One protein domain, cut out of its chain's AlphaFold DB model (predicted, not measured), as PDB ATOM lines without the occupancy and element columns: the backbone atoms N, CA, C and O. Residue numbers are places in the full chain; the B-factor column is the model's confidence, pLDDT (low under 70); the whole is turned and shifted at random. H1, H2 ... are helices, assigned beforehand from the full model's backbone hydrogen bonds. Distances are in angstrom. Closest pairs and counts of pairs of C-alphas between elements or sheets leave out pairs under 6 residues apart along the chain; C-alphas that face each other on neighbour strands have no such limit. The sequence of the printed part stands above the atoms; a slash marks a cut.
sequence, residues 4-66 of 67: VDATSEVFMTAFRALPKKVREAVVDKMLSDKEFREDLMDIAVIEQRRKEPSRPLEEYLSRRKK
ATOM      1  N   VAL A   4      -5.177   4.915 -26.095       93.75
ATOM      2  CA  VAL A   4      -6.586   4.519 -26.040       93.75
ATOM      3  C   VAL A   4      -7.451   5.560 -26.745       93.75
ATOM      4  O   VAL A   4      -8.139   5.202 -27.694       93.75
ATOM      5  N   ASP A   5      -7.335   6.840 -26.373       92.56
ATOM      6  CA  ASP A   5      -8.127   7.922 -26.983       92.56
ATOM      7  C   ASP A   5      -7.918   7.982 -28.502       92.56
ATOM      8  O   ASP A   5      -8.879   8.014 -29.270       92.56
ATOM      9  N   ALA A   6      -6.656   7.914 -28.943       94.81
ATOM     10  CA  ALA A   6      -6.306   7.945 -30.360       94.81
ATOM     11  C   ALA A   6      -6.909   6.763 -31.129       94.81
ATOM     12  O   ALA A   6      -7.436   6.918 -32.230       94.81
ATOM     13  N   THR A   7      -6.850   5.569 -30.537       95.94
ATOM     14  CA  THR A   7      -7.402   4.357 -31.145       95.94
ATOM     15  C   THR A   7      -8.923   4.458 -31.244       95.94
ATOM     16  O   THR A   7      -9.492   4.220 -32.309       95.94
ATOM     17  N   SER A   8      -9.587   4.885 -30.170       95.75
ATOM     18  CA  SER A   8     -11.036   5.094 -30.136       95.75
ATOM     19  C   SER A   8     -11.508   6.107 -31.185       95.75
ATOM     20  O   SER A   8     -12.508   5.862 -31.863       95.75
ATOM     21  N   GLU A   9     -10.778   7.207 -31.385       96.50
ATOM     22  CA  GLU A   9     -11.092   8.204 -32.416       96.50
ATOM     23  C   GLU A   9     -10.986   7.643 -33.839       96.50
ATOM     24  O   GLU A   9     -11.855   7.917 -34.676       96.50
ATOM     25  N   VAL A  10      -9.971   6.817 -34.117       97.25
ATOM     26  CA  VAL A  10      -9.816   6.147 -35.420       97.25
ATOM     27  C   VAL A  10     -11.004   5.227 -35.696       97.25
ATOM     28  O   VAL A  10     -11.628   5.332 -36.756       97.25
ATOM     29  N   PHE A  11     -11.375   4.374 -34.736       96.94
ATOM     30  CA  PHE A  11     -12.532   3.484 -34.880       96.94
ATOM     31  C   PHE A  11     -13.836   4.265 -35.054       96.94
ATOM     32  O   PHE A  11     -14.648   3.920 -35.915       96.94
ATOM     33  N   MET A  12     -14.028   5.352 -34.300       97.69
ATOM     34  CA  MET A  12     -15.234   6.168 -34.418       97.69
ATOM     35  C   MET A  12     -15.314   6.882 -35.771       97.69
ATOM     36  O   MET A  12     -16.392   6.984 -36.361       97.69
ATOM     37  N   THR A  13     -14.179   7.347 -36.289       98.12
ATOM     38  CA  THR A  13     -14.093   7.967 -37.617       98.12
ATOM     39  C   THR A  13     -14.444   6.959 -38.707       98.12
ATOM     40  O   THR A  13     -15.310   7.235 -39.540       98.12
ATOM     41  N   ALA A  14     -13.852   5.762 -38.655       97.94
ATOM     42  CA  ALA A  14     -14.150   4.685 -39.595       97.94
ATOM     43  C   ALA A  14     -15.631   4.281 -39.540       97.94
ATOM     44  O   ALA A  14     -16.289   4.216 -40.576       97.94
ATOM     45  N   PHE A  15     -16.189   4.093 -38.340       98.19
ATOM     46  CA  PHE A  15     -17.600   3.754 -38.153       98.19
ATOM     47  C   PHE A  15     -18.541   4.828 -38.715       98.19
ATOM     48  O   PHE A  15     -19.520   4.507 -39.390       98.19
ATOM     49  N   ARG A  16     -18.248   6.116 -38.485       97.31
ATOM     50  CA  ARG A  16     -19.070   7.230 -38.991       97.31
ATOM     51  C   ARG A  16     -19.065   7.327 -40.514       97.31
ATOM     52  O   ARG A  16     -20.090   7.721 -41.068       97.31
ATOM     53  N   ALA A  17     -17.959   6.951 -41.156       98.31
ATOM     54  CA  ALA A  17     -17.810   6.944 -42.610       98.31
ATOM     55  C   ALA A  17     -18.585   5.807 -43.306       98.31
ATOM     56  O   ALA A  17     -18.790   5.858 -44.519       98.31
ATOM     57  N   LEU A  18     -19.036   4.786 -42.567       98.31
ATOM     58  CA  LEU A  18     -19.788   3.671 -43.138       98.31
ATOM     59  C   LEU A  18     -21.173   4.107 -43.658       98.31
ATOM     60  O   LEU A  18     -21.850   4.930 -43.024       98.31
ATOM     61  N   PRO A  19     -21.674   3.487 -44.746       98.50
ATOM     62  CA  PRO A  19     -23.065   3.636 -45.157       98.50
ATOM     63  C   PRO A  19     -24.026   3.220 -44.038       98.50
ATOM     64  O   PRO A  19     -23.742   2.292 -43.280       98.50
ATOM     65  N   LYS A  20     -25.208   3.850 -43.975       97.81
ATOM     66  CA  LYS A  20     -26.201   3.623 -42.906       97.81
ATOM     67  C   LYS A  20     -26.472   2.135 -42.632       97.81
ATOM     68  O   LYS A  20     -26.349   1.721 -41.487       97.81
ATOM     69  N   LYS A  21     -26.738   1.343 -43.678       98.19
ATOM     70  CA  LYS A  21     -27.003  -0.105 -43.561       98.19
ATOM     71  C   LYS A  21     -25.851  -0.881 -42.918       98.19
ATOM     72  O   LYS A  21     -26.073  -1.846 -42.200       98.19
ATOM     73  N   VAL A  22     -24.612  -0.468 -43.185       98.31
ATOM     74  CA  VAL A  22     -23.429  -1.126 -42.620       98.31
ATOM     75  C   VAL A  22     -23.256  -0.726 -41.156       98.31
ATOM     76  O   VAL A  22     -22.936  -1.581 -40.340       98.31
ATOM     77  N   ARG A  23     -23.536   0.535 -40.794       98.31
ATOM     78  CA  ARG A  23     -23.556   0.954 -39.381       98.31
ATOM     79  C   ARG A  23     -24.584   0.174 -38.573       98.31
ATOM     80  O   ARG A  23     -24.251  -0.281 -37.488       98.31
ATOM     81  N   GLU A  24     -25.790  -0.004 -39.111       98.06
ATOM     82  CA  GLU A  24     -26.847  -0.811 -38.484       98.06
ATOM     83  C   GLU A  24     -26.362  -2.247 -38.250       98.06
ATOM     84  O   GLU A  24     -26.357  -2.706 -37.116       98.06
ATOM     85  N   ALA A  25     -25.800  -2.897 -39.274       98.38
ATOM     86  CA  ALA A  25     -25.261  -4.251 -39.138       98.38
ATOM     87  C   ALA A  25     -24.099  -4.365 -38.128       98.38
ATOM     88  O   ALA A  25     -23.928  -5.406 -37.492       98.38
ATOM     89  N   VAL A  26     -23.270  -3.324 -37.986       97.88
ATOM     90  CA  VAL A  26     -22.212  -3.276 -36.961       97.88
ATOM     91  C   VAL A  26     -22.821  -3.182 -35.564       97.88
ATOM     92  O   VAL A  26     -22.401  -3.927 -34.683       97.88
ATOM     93  N   VAL A  27     -23.820  -2.318 -35.369       97.38
ATOM     94  CA  VAL A  27     -24.529  -2.194 -34.086       97.38
ATOM     95  C   VAL A  27     -25.231  -3.504 -33.734       97.38
ATOM     96  O   VAL A  27     -25.073  -3.981 -32.616       97.38
ATOM     97  N   ASP A  28     -25.914  -4.140 -34.684       97.75
ATOM     98  CA  ASP A  28     -26.575  -5.433 -34.466       97.75
ATOM     99  C   ASP A  28     -25.578  -6.515 -34.026       97.75
ATOM    100  O   ASP A  28     -25.850  -7.284 -33.103       97.75
ATOM    101  N   LYS A  29     -24.386  -6.547 -34.637       97.50
ATOM    102  CA  LYS A  29     -23.303  -7.449 -34.216       97.50
ATOM    103  C   LYS A  29     -22.808  -7.140 -32.808       97.50
ATOM    104  O   LYS A  29     -22.636  -8.074 -32.032       97.50
ATOM    105  N   MET A  30     -22.607  -5.870 -32.461       96.81
ATOM    106  CA  MET A  30     -22.211  -5.484 -31.101       96.81
ATOM    107  C   MET A  30     -23.269  -5.912 -30.074       96.81
ATOM    108  O   MET A  30     -22.934  -6.515 -29.066       96.81
ATOM    109  N   LEU A  31     -24.554  -5.687 -30.360       96.88
ATOM    110  CA  LEU A  31     -25.662  -6.058 -29.470       96.88
ATOM    111  C   LEU A  31     -25.913  -7.572 -29.379       96.88
ATOM    112  O   LEU A  31     -26.603  -8.025 -28.458       96.88
ATOM    113  N   SER A  32     -25.393  -8.355 -30.327       97.25
ATOM    114  CA  SER A  32     -25.441  -9.819 -30.269       97.25
ATOM    115  C   SER A  32     -24.518 -10.388 -29.188       97.25
ATOM    116  O   SER A  32     -24.818 -11.448 -28.635       97.25
ATOM    117  N   ASP A  33     -23.459  -9.655 -28.838       98.06
ATOM    118  CA  ASP A  33     -22.598  -9.989 -27.715       98.06
ATOM    119  C   ASP A  33     -23.311  -9.687 -26.389       98.06
ATOM    120  O   ASP A  33     -23.871  -8.607 -26.178       98.06
ATOM    121  N   LYS A  34     -23.366 -10.691 -25.510       97.31
ATOM    122  CA  LYS A  34     -24.144 -10.600 -24.272       97.31
ATOM    123  C   LYS A  34     -23.515  -9.613 -23.290       97.31
ATOM    124  O   LYS A  34     -24.255  -8.815 -22.723       97.31
ATOM    125  N   GLU A  35     -22.200  -9.691 -23.107       97.81
ATOM    126  CA  GLU A  35     -21.452  -8.862 -22.159       97.81
ATOM    127  C   GLU A  35     -21.552  -7.390 -22.560       97.81
ATOM    128  O   GLU A  35     -22.035  -6.568 -21.786       97.81
ATOM    129  N   PHE A  36     -21.270  -7.080 -23.827       97.44
ATOM    130  CA  PHE A  36     -21.401  -5.728 -24.358       97.44
ATOM    131  C   PHE A  36     -22.817  -5.167 -24.198       97.44
ATOM    132  O   PHE A  36     -23.000  -3.998 -23.855       97.44
ATOM    133  N   ARG A  37     -23.846  -5.981 -24.467       97.38
ATOM    134  CA  ARG A  37     -25.238  -5.542 -24.325       97.38
ATOM    135  C   ARG A  37     -25.587  -5.232 -22.870       97.38
ATOM    136  O   ARG A  37     -26.300  -4.259 -22.634       97.38
ATOM    137  N   GLU A  38     -25.134  -6.050 -21.924       97.94
ATOM    138  CA  GLU A  38     -25.340  -5.832 -20.486       97.94
ATOM    139  C   GLU A  38     -24.644  -4.546 -20.023       97.94
ATOM    140  O   GLU A  38     -25.314  -3.656 -19.495       97.94
ATOM    141  N   ASP A  39     -23.369  -4.371 -20.368       97.81
ATOM    142  CA  ASP A  39     -22.602  -3.163 -20.048       97.81
ATOM    143  C   ASP A  39     -23.233  -1.895 -20.637       97.81
ATOM    144  O   ASP A  39     -23.320  -0.855 -19.977       97.81
ATOM    145  N   LEU A  40     -23.721  -1.962 -21.880       97.00
ATOM    146  CA  LEU A  40     -24.369  -0.826 -22.527       97.00
ATOM    147  C   LEU A  40     -25.651  -0.405 -21.795       97.00
ATOM    148  O   LEU A  40     -25.916   0.794 -21.667       97.00
ATOM    149  N   MET A  41     -26.448  -1.366 -21.317       96.81
ATOM    150  CA  MET A  41     -27.649  -1.076 -20.528       96.81
ATOM    151  C   MET A  41     -27.286  -0.416 -19.196       96.81
ATOM    152  O   MET A  41     -27.898   0.591 -18.832       96.81
ATOM    153  N   ASP A  42     -26.267  -0.925 -18.509       96.62
ATOM    154  CA  ASP A  42     -25.813  -0.375 -17.232       96.62
ATOM    155  C   ASP A  42     -25.283   1.055 -17.387       96.62
ATOM    156  O   ASP A  42     -25.688   1.955 -16.644       96.62
ATOM    157  N   ILE A  43     -24.454   1.310 -18.405       96.38
ATOM    158  CA  ILE A  43     -23.957   2.655 -18.725       96.38
ATOM    159  C   ILE A  43     -25.121   3.601 -19.034       96.38
ATOM    160  O   ILE A  43     -25.143   4.730 -18.540       96.38
ATOM    161  N   ALA A  44     -26.114   3.155 -19.809       95.75
ATOM    162  CA  ALA A  44     -27.282   3.973 -20.123       95.75
ATOM    163  C   ALA A  44     -28.068   4.357 -18.859       95.75
ATOM    164  O   ALA A  44     -28.469   5.516 -18.715       95.75
ATOM    165  N   VAL A  45     -28.249   3.422 -17.920       95.00
ATOM    166  CA  VAL A  45     -28.884   3.694 -16.622       95.00
ATOM    167  C   VAL A  45     -28.048   4.673 -15.798       95.00
ATOM    168  O   VAL A  45     -28.597   5.620 -15.233       95.00
ATOM    169  N   ILE A  46     -26.727   4.495 -15.742       93.69
ATOM    170  CA  ILE A  46     -25.826   5.398 -15.013       93.69
ATOM    171  C   ILE A  46     -25.916   6.822 -15.572       93.69
ATOM    172  O   ILE A  46     -26.095   7.768 -14.804       93.69
ATOM    173  N   GLU A  47     -25.847   6.992 -16.893       93.94
ATOM    174  CA  GLU A  47     -25.906   8.314 -17.525       93.94
ATOM    175  C   GLU A  47     -27.262   8.999 -17.314       93.94
ATOM    176  O   GLU A  47     -27.306  10.196 -17.019       93.94
ATOM    177  N   GLN A  48     -28.372   8.253 -17.372       92.94
ATOM    178  CA  GLN A  48     -29.702   8.789 -17.046       92.94
ATOM    179  C   GLN A  48     -29.767   9.321 -15.611       92.94
ATOM    180  O   GLN A  48     -30.361  10.370 -15.354       92.94
ATOM    181  N   ARG A  49     -29.124   8.615 -14.679       92.12
ATOM    182  CA  ARG A  49     -29.157   8.921 -13.246       92.12
ATOM    183  C   ARG A  49     -28.039   9.855 -12.794       92.12
ATOM    184  O   ARG A  49     -28.013  10.260 -11.638       92.12
ATOM    185  N   ARG A  50     -27.142  10.271 -13.691       90.12
ATOM    186  CA  ARG A  50     -25.967  11.099 -13.370       90.12
ATOM    187  C   ARG A  50     -26.308  12.465 -12.769       90.12
ATOM    188  O   ARG A  50     -25.474  13.066 -12.099       90.12
ATOM    189  N   LYS A  51     -27.520  12.962 -13.027       87.94
ATOM    190  CA  LYS A  51     -28.043  14.226 -12.478       87.94
ATOM    191  C   LYS A  51     -28.859  14.041 -11.196       87.94
ATOM    192  O   LYS A  51     -29.300  15.037 -10.627       87.94
ATOM    193  N   GLU A  52     -29.099  12.805 -10.759       89.31
ATOM    194  CA  GLU A  52     -29.776  12.560  -9.489       89.31
ATOM    195  C   GLU A  52     -28.891  13.028  -8.327       89.31
ATOM    196  O   GLU A  52     -27.671  12.841  -8.367       89.31
ATOM    197  N   PRO A  53     -29.476  13.619  -7.272       85.44
ATOM    198  CA  PRO A  53     -28.732  13.918  -6.062       85.44
ATOM    199  C   PRO A  53     -28.109  12.643  -5.497       85.44
ATOM    200  O   PRO A  53     -28.797  11.641  -5.269       85.44
ATOM    201  N   SER A  54     -26.809  12.696  -5.222       82.75
ATOM    202  CA  SER A  54     -26.150  11.656  -4.442       82.75
ATOM    203  C   SER A  54     -26.813  11.552  -3.072       82.75
ATOM    204  O   SER A  54     -27.151  12.559  -2.452       82.75
ATOM    205  N   ARG A  55     -26.964  10.324  -2.580       84.06
ATOM    206  CA  ARG A  55     -27.440  10.053  -1.222       84.06
ATOM    207  C   ARG A  55     -26.354   9.343  -0.416       84.06
ATOM    208  O   ARG A  55     -25.669   8.488  -0.988       84.06
ATOM    209  N   PRO A  56     -26.209   9.636   0.885       91.69
ATOM    210  CA  PRO A  56     -25.343   8.864   1.768       91.69
ATOM    211  C   PRO A  56     -25.724   7.378   1.771       91.69
ATOM    212  O   PRO A  56     -26.908   7.017   1.739       91.69
ATOM    213  N   LEU A  57     -24.720   6.504   1.825       87.12
ATOM    214  CA  LEU A  57     -24.928   5.055   1.818       87.12
ATOM    215  C   LEU A  57     -25.712   4.606   3.061       87.12
ATOM    216  O   LEU A  57     -26.603   3.763   2.978       87.12
ATOM    217  N   GLU A  58     -25.431   5.224   4.199       91.25
ATOM    218  CA  GLU A  58     -26.063   4.991   5.494       91.25
ATOM    219  C   GLU A  58     -27.563   5.299   5.435       91.25
ATOM    220  O   GLU A  58     -28.384   4.523   5.933       91.25
ATOM    221  N   GLU A  59     -27.934   6.393   4.760       88.81
ATOM    222  CA  GLU A  59     -29.331   6.768   4.555       88.81
ATOM    223  C   GLU A  59     -30.059   5.688   3.744       88.81
ATOM    224  O   GLU A  59     -31.127   5.219   4.144       88.81
ATOM    225  N   TYR A  60     -29.454   5.226   2.648       86.25
ATOM    226  CA  TYR A  60     -30.009   4.144   1.839       86.25
ATOM    227  C   TYR A  60     -30.183   2.843   2.637       86.25
ATOM    228  O   TYR A  60     -31.258   2.236   2.602       86.25
ATOM    229  N   LEU A  61     -29.157   2.430   3.387       91.69
ATOM    230  CA  LEU A  61     -29.186   1.207   4.193       91.69
ATOM    231  C   LEU A  61     -30.250   1.272   5.297       91.69
ATOM    232  O   LEU A  61     -30.933   0.277   5.548       91.69
ATOM    233  N   SER A  62     -30.432   2.437   5.927       90.75
ATOM    234  CA  SER A  62     -31.445   2.635   6.970       90.75
ATOM    235  C   SER A  62     -32.882   2.511   6.443       90.75
ATOM    236  O   SER A  62     -33.748   1.988   7.145       90.75
ATOM    237  N   ARG A  63     -33.133   2.941   5.196       84.12
ATOM    238  CA  ARG A  63     -34.434   2.803   4.521       84.12
ATOM    239  C   ARG A  63     -34.678   1.369   4.051       84.12
ATOM    240  O   ARG A  63     -35.786   0.870   4.203       84.12
ATOM    241  N   ARG A  64     -33.648   0.688   3.537       82.25
ATOM    242  CA  ARG A  64     -33.755  -0.693   3.030       82.25
ATOM    243  C   ARG A  64     -34.021  -1.726   4.129       82.25
ATOM    244  O   ARG A  64     -34.706  -2.698   3.868       82.25
ATOM    245  N   LYS A  65     -33.519  -1.518   5.352       70.50
ATOM    246  CA  LYS A  65     -33.785  -2.408   6.505       70.50
ATOM    247  C   LYS A  65     -35.224  -2.339   7.039       70.50
ATOM    248  O   LYS A  65     -35.576  -3.141   7.896       70.50
ATOM    249  N   LYS A  66     -36.022  -1.359   6.600       59.94
ATOM    250  CA  LYS A  66     -37.410  -1.148   7.048       59.94
ATOM    251  C   LYS A  66     -38.460  -1.734   6.091       59.94
ATOM    252  O   LYS A  66     -39.643  -1.514   6.329       59.94
TER     253      LYS A  66
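Overview. This is residues 4 to 66 of the 67 residues of an uncharacterized protein of Syntrophorhabdus sp. PtaB.Bin047 (UniProt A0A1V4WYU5). An open zigzag of helices with no common core: H1, H2 and H3 follow end to end with a corner at each joint, and residues 50 to 56 lead out to short H4 at the far end. The printed part has 63 residues with four named helices, H1 to H4 in order, and no named strand: all helix. It is extended, with a radius of gyration of the C-alphas of 18.3 A, and spans 54 by 26 by 19 A.

Along the chain. Find C-alpha 4 at (-6.586, 4.519, -26.040); from there H1 runs 20.2 A to residue 17. H2, residues 20 to 32, covers 18.5 A; H3, residues 34 to 49, 23.0 A. H4, residues 57 to 64, ends at (-33.755, -0.693, 3.030).

Arrangement. Look at Phe 15 and Arg 23, the closest C-alphas of H1 and H2, 6.7 A apart: close but not clearly touching. H2 and H3 only just touch, only at the corner, with 3 pairs of C-alphas within 8 A, through residues 30 to 31 and 36 to 37 alone; the closest C-alphas, of Leu 31 and Arg 37, are 5.2 A apart. Their lines are about perpendicular, 79 degrees. H3 and H4 are apart. In H1, H2, H3 and H4 every O i to N i+4 pair is within hydrogen-bond range.

Size, cuts and confidence. The C-alphas of Pro 19 and Lys 66, the two farthest apart, are 54.4 A apart. The printed part has no cut and no long link. Only residue 66 has pLDDT under 70.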